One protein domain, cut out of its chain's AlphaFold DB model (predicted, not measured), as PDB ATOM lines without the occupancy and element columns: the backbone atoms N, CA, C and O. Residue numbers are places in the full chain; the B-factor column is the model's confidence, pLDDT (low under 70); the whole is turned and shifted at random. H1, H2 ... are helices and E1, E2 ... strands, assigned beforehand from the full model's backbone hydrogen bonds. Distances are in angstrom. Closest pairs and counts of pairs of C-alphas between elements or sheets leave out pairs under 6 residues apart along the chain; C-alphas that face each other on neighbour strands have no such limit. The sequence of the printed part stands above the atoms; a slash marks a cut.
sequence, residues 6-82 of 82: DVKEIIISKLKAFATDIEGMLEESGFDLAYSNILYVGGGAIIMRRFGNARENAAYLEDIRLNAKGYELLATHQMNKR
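What this domain is: This is residues 6 to 82 of the 82 residues of an uncharacterized protein of Eubacterium sp (UniProt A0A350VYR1). A small body is made by the long helix H1, a short helix H2 whose last residue meets the middle of H1, and a pair of short parallel strands, E1 and E2, on which H2 packs, nearer to E2. From this body most of helix H3 sticks out as a free arm, residues 68 to 82, and both ends of H1 reach beyond it. The printed part has 77 residues, with three named helices and two named strands in the order H1, E1, H2, E2, H3, and is mostly helix. It is loose, with a radius of gyration of the C-alphas of 16.1 A, and elongated, spanning 56 by 33 by 21 A.

How they stand to each other: H1, residues 6 to 28, touches H2, residues 43 to 51, with its residues 15 to 19 alone; their closest C-alphas, those of Lys 16 and Phe 51, are 5.4 A apart. Their lines are about perpendicular, at 82 degrees. E1, residues 38 to 41, and E2, residues 58 to 61, are parallel neighbours at 17 degrees; N 40 and O 59 are within hydrogen-bond range at 2.9 A, as are N 61 and O 40 at 2.9 A. E1, H2 and E2 form a strand-helix-strand unit, two parallel neighbour strands with a helix between them along the chain, and its crossover is right-handed. The closest C-alphas of H2 and E2, those of Ala 45 and Tyr 60, are 5.7 A apart. H3, residues 66 to 79, is apart from H1 and H2. Each O i to N i+4 pair is within hydrogen-bond range in H1 and H3, and 4 of 5 are in H2.

Where its parts are: H1 begins at C-alpha 6 (67.408, -34.219, -14.395) and is 32.4 A long. E1 is 9.7 A, H2 13.0 A and E2 10.3 A long. H3, 19.9 A long, ends at C-alpha 79 (18.700, -40.805, 4.047).

The domain as a whole: The C-alphas of Asp 6 and Arg 82, the two farthest apart, are 57.9 A apart. The printed part has no cut and no long link. Mean pLDDT of the printed part is 95.2; residue 82, the chain's last, is under 70.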
ATOM      1  N   ASP A   6      67.947 -33.834 -13.088       97.00
ATOM      2  CA  ASP A   6      67.408 -34.219 -14.395       97.00
ATOM      3  C   ASP A   6      66.001 -34.830 -14.281       97.00
ATOM      4  O   ASP A   6      65.086 -34.503 -15.040       97.00
ATOM      5  N   VAL A   7      65.783 -35.671 -13.267       97.75
ATOM      6  CA  VAL A   7      64.468 -36.260 -12.993       97.75
ATOM      7  C   VAL A   7      63.468 -35.195 -12.539       97.75
ATOM      8  O   VAL A   7      62.311 -35.223 -12.967       97.75
ATOM      9  N   LYS A   8      63.877 -34.232 -11.701       96.81
ATOM     10  CA  LYS A   8      62.995 -33.120 -11.302       96.81
ATOM     11  C   LYS A   8      62.594 -32.269 -12.499       96.81
ATOM     12  O   LYS A   8      61.421 -31.912 -12.606       96.81
ATOM     13  N   GLU A   9      63.532 -31.964 -13.389       97.81
ATOM     14  CA  GLU A   9      63.265 -31.192 -14.604       97.81
ATOM     15  C   GLU A   9      62.223 -31.886 -15.484       97.81
ATOM     16  O   GLU A   9      61.257 -31.250 -15.914       97.81
ATOM     17  N   ILE A  10      62.347 -33.205 -15.667       98.19
ATOM     18  CA  ILE A  10      61.365 -34.011 -16.403       98.19
ATOM     19  C   ILE A  10      59.987 -33.939 -15.734       98.19
ATOM     20  O   ILE A  10      58.988 -33.701 -16.414       98.19
ATOM     21  N   ILE A  11      59.916 -34.109 -14.409       97.44
ATOM     22  CA  ILE A  11      58.647 -34.047 -13.668       97.44
ATOM     23  C   ILE A  11      57.988 -32.677 -13.853       97.44
ATOM     24  O   ILE A  11      56.821 -32.600 -14.230       97.44
ATOM     25  N   ILE A  12      58.731 -31.590 -13.634       97.62
ATOM     26  CA  ILE A  12      58.211 -30.225 -13.783       97.62
ATOM     27  C   ILE A  12      57.762 -29.967 -15.226       97.62
ATOM     28  O   ILE A  12      56.697 -29.389 -15.434       97.62
ATOM     29  N   SER A  13      58.535 -30.414 -16.220       98.31
ATOM     30  CA  SER A  13      58.185 -30.286 -17.639       98.31
ATOM     31  C   SER A  13      56.859 -30.984 -17.958       98.31
ATOM     32  O   SER A  13      55.973 -30.377 -18.560       98.31
ATOM     33  N   LYS A  14      56.672 -32.221 -17.485       98.31
ATOM     34  CA  LYS A  14      55.433 -32.980 -17.703       98.31
ATOM     35  C   LYS A  14      54.228 -32.380 -16.979       98.31
ATOM     36  O   LYS A  14      53.139 -32.388 -17.539       98.31
ATOM     37  N   LEU A  15      54.411 -31.824 -15.780       98.12
ATOM     38  CA  LEU A  15      53.334 -31.146 -15.049       98.12
ATOM     39  C   LEU A  15      52.891 -29.843 -15.730       98.12
ATOM     40  O   LEU A  15      51.700 -29.545 -15.747       98.12
ATOM     41  N   LYS A  16      53.828 -29.092 -16.323       98.38
ATOM     42  CA  LYS A  16      53.503 -27.916 -17.143       98.38
ATOM     43  C   LYS A  16      52.741 -28.306 -18.406       98.38
ATOM     44  O   LYS A  16      51.701 -27.718 -18.670       98.38
ATOM     45  N   ALA A  17      53.224 -29.320 -19.129       98.44
ATOM     46  CA  ALA A  17      52.548 -29.829 -20.322       98.44
ATOM     47  C   ALA A  17      51.114 -30.271 -20.002       98.44
ATOM     48  O   ALA A  17      50.185 -29.822 -20.654       98.44
ATOM     49  N   PHE A  18      50.921 -31.029 -18.917       98.12
ATOM     50  CA  PHE A  18      49.590 -31.416 -18.450       98.12
ATOM     51  C   PHE A  18      48.655 -30.212 -18.257       98.12
ATOM     52  O   PHE A  18      47.506 -30.261 -18.681       98.12
ATOM     53  N   ALA A  19      49.126 -29.136 -17.620       98.12
ATOM     54  CA  ALA A  19      48.291 -27.963 -17.380       98.12
ATOM     55  C   ALA A  19      47.907 -27.243 -18.684       98.12
ATOM     56  O   ALA A  19      46.751 -26.853 -18.850       98.12
ATOM     57  N   THR A  20      48.855 -27.117 -19.618       98.19
ATOM     58  CA  THR A  20      48.603 -26.564 -20.955       98.19
ATOM     59  C   THR A  20      47.606 -27.417 -21.737       98.19
ATOM     60  O   THR A  20      46.640 -26.880 -22.269       98.19
ATOM     61  N   ASP A  21      47.797 -28.737 -21.753       98.31
ATOM     62  CA  ASP A  21      46.946 -29.665 -22.495       98.31
ATOM     63  C   ASP A  21      45.504 -29.641 -21.966       98.31
ATOM     64  O   ASP A  21      44.561 -29.688 -22.749       98.31
ATOM     65  N   ILE A  22      45.303 -29.527 -20.647       97.31
ATOM     66  CA  ILE A  22      43.962 -29.453 -20.045       97.31
ATOM     67  C   ILE A  22      43.195 -28.213 -20.506       97.31
ATOM     68  O   ILE A  22      42.027 -28.333 -20.876       97.31
ATOM     69  N   GLU A  23      43.815 -27.032 -20.484       96.06
ATOM     70  CA  GLU A  23      43.152 -25.815 -20.966       96.06
ATOM     71  C   GLU A  23      42.916 -25.874 -22.479       96.06
ATOM     72  O   GLU A  23      41.805 -25.582 -22.919       96.06
ATOM     73  N   GLY A  24      43.902 -26.349 -23.249       97.69
ATOM     74  CA  GLY A  24      43.761 -26.539 -24.694       97.69
ATOM     75  C   GLY A  24      42.605 -27.476 -25.048       97.69
ATOM     76  O   GLY A  24      41.761 -27.126 -25.864       97.69
ATOM     77  N   MET A  25      42.479 -28.617 -24.361       97.69
ATOM     78  CA  MET A  25      41.364 -29.552 -24.567       97.69
ATOM     79  C   MET A  25      39.997 -28.931 -24.252       97.69
ATOM     80  O   MET A  25      39.009 -29.262 -24.911       97.69
ATOM     81  N   LEU A  26      39.900 -28.053 -23.248       95.75
ATOM     82  CA  LEU A  26      38.647 -27.361 -22.937       95.75
ATOM     83  C   LEU A  26      38.287 -26.349 -24.033       95.75
ATOM     84  O   LEU A  26      37.141 -26.328 -24.482       95.75
ATOM     85  N   GLU A  27      39.253 -25.557 -24.496       96.19
ATOM     86  CA  GLU A  27      39.053 -24.603 -25.594       96.19
ATOM     87  C   GLU A  27      38.668 -25.323 -26.897       96.19
ATOM     88  O   GLU A  27      37.687 -24.953 -27.542       96.19
ATOM     89  N   GLU A  28      39.361 -26.414 -27.239       97.88
ATOM     90  CA  GLU A  28      39.044 -27.275 -28.389       97.88
ATOM     91  C   GLU A  28      37.656 -27.924 -28.283       97.88
ATOM     92  O   GLU A  28      36.988 -28.144 -29.294       97.88
ATOM     93  N   SER A  29      37.183 -28.182 -27.060       96.75
ATOM     94  CA  SER A  29      35.823 -28.670 -26.796       96.75
ATOM     95  C   SER A  29      34.756 -27.565 -26.879       96.75
ATOM     96  O   SER A  29      33.574 -27.843 -26.674       96.75
ATOM     97  N   GLY A  30      35.147 -26.323 -27.186       95.88
ATOM     98  CA  GLY A  30      34.254 -25.177 -27.358       95.88
ATOM     99  C   GLY A  30      33.963 -24.391 -26.079       95.88
ATOM    100  O   GLY A  30      33.058 -23.554 -26.083       95.88
ATOM    101  N   PHE A  31      34.692 -24.637 -24.986       95.56
ATOM    102  CA  PHE A  31      34.563 -23.832 -23.772       95.56
ATOM    103  C   PHE A  31      35.373 -22.546 -23.892       95.56
ATOM    104  O   PHE A  31      36.591 -22.575 -24.054       95.56
ATOM    105  N   ASP A  32      34.709 -21.406 -23.727       94.94
ATOM    106  CA  ASP A  32      35.405 -20.131 -23.606       94.94
ATOM    107  C   ASP A  32      35.903 -19.947 -22.166       94.94
ATOM    108  O   ASP A  32      35.139 -19.613 -21.251       94.94
ATOM    109  N   LEU A  33      37.198 -20.184 -21.959       94.19
ATOM    110  CA  LEU A  33      37.836 -20.109 -20.646       94.19
ATOM    111  C   LEU A  33      37.989 -18.676 -20.113       94.19
ATOM    112  O   LEU A  33      38.329 -18.508 -18.939       94.19
ATOM    113  N   ALA A  34      37.772 -17.642 -20.932       92.56
ATOM    114  CA  ALA A  34      37.797 -16.252 -20.481       92.56
ATOM    115  C   ALA A  34      36.466 -15.830 -19.838       92.56
ATOM    116  O   ALA A  34      36.464 -15.000 -18.932       92.56
ATOM    117  N   TYR A  35      35.347 -16.423 -20.268       92.81
ATOM    118  CA  TYR A  35      34.008 -16.058 -19.782       92.81
ATOM    119  C   TYR A  35      33.327 -17.142 -18.936       92.81
ATOM    120  O   TYR A  35      32.337 -16.864 -18.258       92.81
ATOM    121  N   SER A  36      33.846 -18.370 -18.931       93.81
ATOM    122  CA  SER A  36      33.317 -19.460 -18.102       93.81
ATOM    123  C   SER A  36      33.913 -19.418 -16.700       93.81
ATOM    124  O   SER A  36      35.125 -19.344 -16.562       93.81
ATOM    125  N   ASN A  37      33.110 -19.539 -15.644       95.62
ATOM    126  CA  ASN A  37      33.666 -19.788 -14.309       95.62
ATOM    127  C   ASN A  37      34.238 -21.209 -14.249       95.62
ATOM    128  O   ASN A  37      33.528 -22.172 -14.545       95.62
ATOM    129  N   ILE A  38      35.498 -21.343 -13.838       96.44
ATOM    130  CA  ILE A  38      36.215 -22.619 -13.821       96.44
ATOM    131  C   ILE A  38      36.427 -23.063 -12.376       96.44
ATOM    132  O   ILE A  38      36.938 -22.317 -11.541       96.44
ATOM    133  N   LEU A  39      36.072 -24.313 -12.084       96.56
ATOM    134  CA  LEU A  39      36.360 -24.951 -10.804       96.56
ATOM    135  C   LEU A  39      37.232 -26.184 -11.036       96.56
ATOM    136  O   LEU A  39      36.740 -27.228 -11.464       96.56
ATOM    137  N   TYR A  40      38.521 -26.082 -10.717       96.62
ATOM    138  CA  TYR A  40      39.411 -27.238 -10.727       96.62
ATOM    139  C   TYR A  40      39.279 -28.006  -9.411       96.62
ATOM    140  O   TYR A  40      39.368 -27.419  -8.329       96.62
ATOM    141  N   VAL A  41      39.102 -29.327  -9.491       96.19
ATOM    142  CA  VAL A  41      38.888 -30.192  -8.319       96.19
ATOM    143  C   VAL A  41      39.874 -31.362  -8.251       96.19
ATOM    144  O   VAL A  41      40.367 -31.855  -9.267       96.19
ATOM    145  N   GLY A  42      40.146 -31.835  -7.035       94.81
ATOM    146  CA  GLY A  42      40.965 -33.013  -6.764       94.81
ATOM    147  C   GLY A  42      42.461 -32.785  -6.989       94.81
ATOM    148  O   GLY A  42      42.962 -31.664  -6.930       94.81
ATOM    149  N   GLY A  43      43.200 -33.865  -7.259       92.00
ATOM    150  CA  GLY A  43      44.665 -33.809  -7.377       92.00
ATOM    151  C   GLY A  43      45.156 -32.977  -8.565       92.00
ATOM    152  O   GLY A  43      46.182 -32.309  -8.466       92.00
ATOM    153  N   GLY A  44      44.391 -32.954  -9.661       94.75
ATOM    154  CA  GLY A  44      44.685 -32.113 -10.822       94.75
ATOM    155  C   GLY A  44      44.602 -30.618 -10.507       94.75
ATOM    156  O   GLY A  44      45.366 -29.842 -11.072       94.75
ATOM    157  N   ALA A  45      43.762 -30.209  -9.547       97.25
ATOM    158  CA  ALA A  45      43.640 -28.807  -9.151       97.25
ATOM    159  C   ALA A  45      44.943 -28.239  -8.579       97.25
ATOM    160  O   ALA A  45      45.259 -27.080  -8.828       97.25
ATOM    161  N   ILE A  46      45.731 -29.065  -7.882       96.81
ATOM    162  CA  ILE A  46      47.050 -28.676  -7.363       96.81
ATOM    163  C   ILE A  46      47.993 -28.335  -8.524       96.81
ATOM    164  O   ILE A  46      48.747 -27.364  -8.462       96.81
ATOM    165  N   ILE A  47      47.941 -29.133  -9.595       97.25
ATOM    166  CA  ILE A  47      48.765 -28.939 -10.790       97.25
ATOM    167  C   ILE A  47      48.314 -27.673 -11.522       97.25
ATOM    168  O   ILE A  47      49.145 -26.812 -11.802       97.25
ATOM    169  N   MET A  48      47.005 -27.514 -11.744       97.88
ATOM    170  CA  MET A  48      46.435 -26.342 -12.417       97.88
ATOM    171  C   MET A  48      46.724 -25.047 -11.663       97.88
ATOM    172  O   MET A  48      47.141 -24.070 -12.271       97.88
ATOM    173  N   ARG A  49      46.619 -25.045 -10.330       97.12
ATOM    174  CA  ARG A  49      46.938 -23.861  -9.520       97.12
ATOM    175  C   ARG A  49      48.397 -23.432  -9.645       97.12
ATOM    176  O   ARG A  49      48.709 -22.253  -9.510       97.12
ATOM    177  N   ARG A  50      49.301 -24.398  -9.830       96.88
ATOM    178  CA  ARG A  50      50.744 -24.150  -9.859       96.88
ATOM    179  C   ARG A  50      51.280 -23.859 -11.259       96.88
ATOM    180  O   ARG A  50      52.252 -23.117 -11.371       96.88
ATOM    181  N   PHE A  51      50.710 -24.480 -12.288       97.56
ATOM    182  CA  PHE A  51      51.264 -24.475 -13.645       97.56
ATOM    183  C   PHE A  51      50.267 -24.079 -14.740       97.56
ATOM    184  O   PHE A  51      50.703 -23.876 -15.869       97.56
ATOM    185  N   GLY A  52      48.972 -23.985 -14.432       96.06
ATOM    186  CA  GLY A  52      47.962 -23.458 -15.350       96.06
ATOM    187  C   GLY A  52      48.069 -21.945 -15.510       96.06
ATOM    188  O   GLY A  52      48.836 -21.278 -14.804       96.06
ATOM    189  N   ASN A  53      47.293 -21.394 -16.439       95.06
ATOM    190  CA  ASN A  53      47.279 -19.954 -16.637       95.06
ATOM    191  C   ASN A  53      46.588 -19.272 -15.452       95.06
ATOM    192  O   ASN A  53      45.549 -19.722 -14.961       95.06
ATOM    193  N   ALA A  54      47.161 -18.162 -14.983       92.94
ATOM    194  CA  ALA A  54      46.526 -17.360 -13.948       92.94
ATOM    195  C   ALA A  54      45.222 -16.765 -14.496       92.94
ATOM    196  O   ALA A  54      45.221 -16.091 -15.525       92.94
ATOM    197  N   ARG A  55      44.116 -17.032 -13.803       92.75
ATOM    198  CA  ARG A  55      42.758 -16.678 -14.223       92.75
ATOM    199  C   ARG A  55      41.978 -16.171 -13.013       92.75
ATOM    200  O   ARG A  55      41.993 -16.815 -11.966       92.75
ATOM    201  N   GLU A  56      41.306 -15.030 -13.148       94.88
ATOM    202  CA  GLU A  56      40.489 -14.448 -12.068       94.88
ATOM    203  C   GLU A  56      39.182 -15.226 -11.849       94.88
ATOM    204  O   GLU A  56      38.666 -15.301 -10.738       94.88
ATOM    205  N   ASN A  57      38.679 -15.863 -12.907       96.06
ATOM    206  CA  ASN A  57      37.474 -16.689 -12.943       96.06
ATOM    207  C   ASN A  57      37.729 -18.166 -12.581       96.06
ATOM    208  O   ASN A  57      36.881 -19.017 -12.860       96.06
ATOM    209  N   ALA A  58      38.882 -18.490 -11.985       96.94
ATOM    210  CA  ALA A  58      39.246 -19.850 -11.602       96.94
ATOM    211  C   ALA A  58      39.319 -20.028 -10.078       96.94
ATOM    212  O   ALA A  58      39.989 -19.275  -9.370       96.94
ATOM    213  N   ALA A  59      38.682 -21.086  -9.580       97.62
ATOM    214  CA  ALA A  59      38.781 -21.542  -8.198       97.62
ATOM    215  C   ALA A  59      39.353 -22.967  -8.124       97.62
ATOM    216  O   ALA A  59      39.220 -23.763  -9.057       97.62
ATOM    217  N   TYR A  60      39.979 -23.297  -6.991       97.75
ATOM    218  CA  TYR A  60      40.723 -24.545  -6.804       97.75
ATOM    219  C   TYR A  60      40.286 -25.252  -5.523       97.75
ATOM    220  O   TYR A  60      40.390 -24.692  -4.430       97.75
ATOM    221  N   LEU A  61      39.837 -26.501  -5.650       97.12
ATOM    222  CA  LEU A  61      39.557 -27.396  -4.530       97.12
ATOM    223  C   LEU A  61      40.470 -28.623  -4.620       97.12
ATOM    224  O   LEU A  61      40.233 -29.549  -5.386       97.12
ATOM    225  N   GLU A  62      41.525 -28.632  -3.817       97.12
ATOM    226  CA  GLU A  62      42.661 -29.554  -3.976       97.12
ATOM    227  C   GLU A  62      42.509 -30.897  -3.237       97.12
ATOM    228  O   GLU A  62      43.370 -31.772  -3.342       97.12
ATOM    229  N   ASP A  63      41.428 -31.096  -2.475       95.81
ATOM    230  CA  ASP A  63      41.223 -32.348  -1.740       95.81
ATOM    231  C   ASP A  63      40.908 -33.497  -2.711       95.81
ATOM    232  O   ASP A  63      39.840 -33.572  -3.318       95.81
ATOM    233  N   ILE A  64      41.835 -34.447  -2.823       94.88
ATOM    234  CA  ILE A  64      41.702 -35.635  -3.677       94.88
ATOM    235  C   ILE A  64      40.468 -36.494  -3.346       94.88
ATOM    236  O   ILE A  64      40.032 -37.291  -4.171       94.88
ATOM    237  N   ARG A  65      39.878 -36.327  -2.155       95.56
ATOM    238  CA  ARG A  65      38.694 -37.068  -1.699       95.56
ATOM    239  C   ARG A  65      37.377 -36.371  -2.036       95.56
ATOM    240  O   ARG A  65      36.338 -36.862  -1.603       95.56
ATOM    241  N   LEU A  66      37.377 -35.251  -2.768       94.81
ATOM    242  CA  LEU A  66      36.149 -34.491  -3.056       94.81
ATOM    243  C   LEU A  66      35.050 -35.342  -3.688       94.81
ATOM    244  O   LEU A  66      33.902 -35.218  -3.281       94.81
ATOM    245  N   ASN A  67      35.396 -36.260  -4.596       92.31
ATOM    246  CA  ASN A  67      34.409 -37.172  -5.178       92.31
ATOM    247  C   ASN A  67      33.759 -38.058  -4.102       92.31
ATOM    248  O   ASN A  67      32.538 -38.148  -4.040       92.31
ATOM    249  N   ALA A  68      34.555 -38.653  -3.206       96.38
ATOM    250  CA  ALA A  68      34.042 -39.494  -2.121       96.38
ATOM    251  C   ALA A  68      33.185 -38.698  -1.121       96.38
ATOM    252  O   ALA A  68      32.082 -39.119  -0.787       96.38
ATOM    253  N   LYS A  69      33.653 -37.515  -0.705       95.62
ATOM    254  CA  LYS A  69      32.896 -36.598   0.165       95.62
ATOM    255  C   LYS A  69      31.590 -36.137  -0.483       95.62
ATOM    256  O   LYS A  69      30.571 -36.025   0.188       95.62
ATOM    257  N   GLY A  70      31.608 -35.896  -1.794       94.69
ATOM    258  CA  GLY A  70      30.417 -35.566  -2.571       94.69
ATOM    259  C   GLY A  70      29.386 -36.693  -2.532       94.69
ATOM    260  O   GLY A  70      28.217 -36.438  -2.253       94.69
ATOM    261  N   TYR A  71      29.814 -37.944  -2.729       96.56
ATOM    262  CA  TYR A  71      28.925 -39.102  -2.610       96.56
ATOM    263  C   TYR A  71      28.376 -39.292  -1.191       96.56
ATOM    264  O   TYR A  71      27.184 -39.555  -1.041       96.56
ATOM    265  N   GLU A  72      29.203 -39.120  -0.160       97.00
ATOM    266  CA  GLU A  72      28.769 -39.183   1.242       97.00
ATOM    267  C   GLU A  72      27.690 -38.135   1.550       97.00
ATOM    268  O   GLU A  72      26.662 -38.449   2.157       97.00
ATOM    269  N   LEU A  73      27.884 -36.903   1.073       96.31
ATOM    270  CA  LEU A  73      26.919 -35.819   1.228       96.31
ATOM    271  C   LEU A  73      25.596 -36.138   0.519       96.31
ATOM    272  O   LEU A  73      24.526 -35.965   1.108       96.31
ATOM    273  N   LEU A  74      25.653 -36.647  -0.716       96.50
ATOM    274  CA  LEU A  74      24.458 -37.053  -1.461       96.50
ATOM    275  C   LEU A  74      23.705 -38.188  -0.754       96.50
ATOM    276  O   LEU A  74      22.481 -38.119  -0.634       96.50
ATOM    277  N   ALA A  75      24.414 -39.204  -0.256       96.50
ATOM    278  CA  ALA A  75      23.817 -40.330   0.462       96.50
ATOM    279  C   ALA A  75      23.149 -39.880   1.771       96.50
ATOM    280  O   ALA A  75      21.985 -40.198   2.013       96.50
ATOM    281  N   THR A  76      23.847 -39.069   2.570       95.88
ATOM    282  CA  THR A  76      23.330 -38.523   3.835       95.88
ATOM    283  C   THR A  76      22.055 -37.713   3.608       95.88
ATOM    284  O   THR A  76      21.060 -37.895   4.308       95.88
ATOM    285  N   HIS A  77      22.037 -36.862   2.577       94.69
ATOM    286  CA  HIS A  77      20.851 -36.076   2.229       94.69
ATOM    287  C   HIS A  77      19.662 -36.941   1.799       94.69
ATOM    288  O   HIS A  77      18.523 -36.642   2.145       94.69
ATOM    289  N   GLN A  78      19.905 -38.025   1.055       93.31
ATOM    290  CA  GLN A  78      18.843 -38.959   0.674       93.31
ATOM    291  C   GLN A  78      18.283 -39.729   1.875       93.31
ATOM    292  O   GLN A  78      17.074 -39.949   1.937       93.31
ATOM    293  N   MET A  79      19.132 -40.118   2.828       89.94
ATOM    294  CA  MET A  79      18.700 -40.805   4.047       89.94
ATOM    295  C   MET A  79      17.891 -39.887   4.966       89.94
ATOM    296  O   MET A  79      16.880 -40.322   5.499       89.94
ATOM    297  N   ASN A  80      18.279 -38.613   5.079       88.06
ATOM    298  CA  ASN A  80      17.590 -37.616   5.909       88.06
ATOM    299  C   ASN A  80      16.274 -37.095   5.300       88.06
ATOM    300  O   ASN A  80      15.546 -36.351   5.950       88.06
ATOM    301  N   LYS A  81      15.987 -37.433   4.037       73.62
ATOM    302  CA  LYS A  81      14.712 -37.138   3.365       73.62
ATOM    303  C   LYS A  81      13.637 -38.209   3.592       73.62
ATOM    304  O   LYS A  81      12.519 -38.025   3.113       73.62
ATOM    305  N   ARG A  82      13.985 -39.324   4.240       53.00
ATOM    306  CA  ARG A  82      13.055 -40.373   4.677       53.00
ATOM    307  C   ARG A  82      12.621 -40.121   6.112       53.00
ATOM    308  O   ARG A  82      11.460 -40.469   6.407       53.00
TER     309      ARG A  82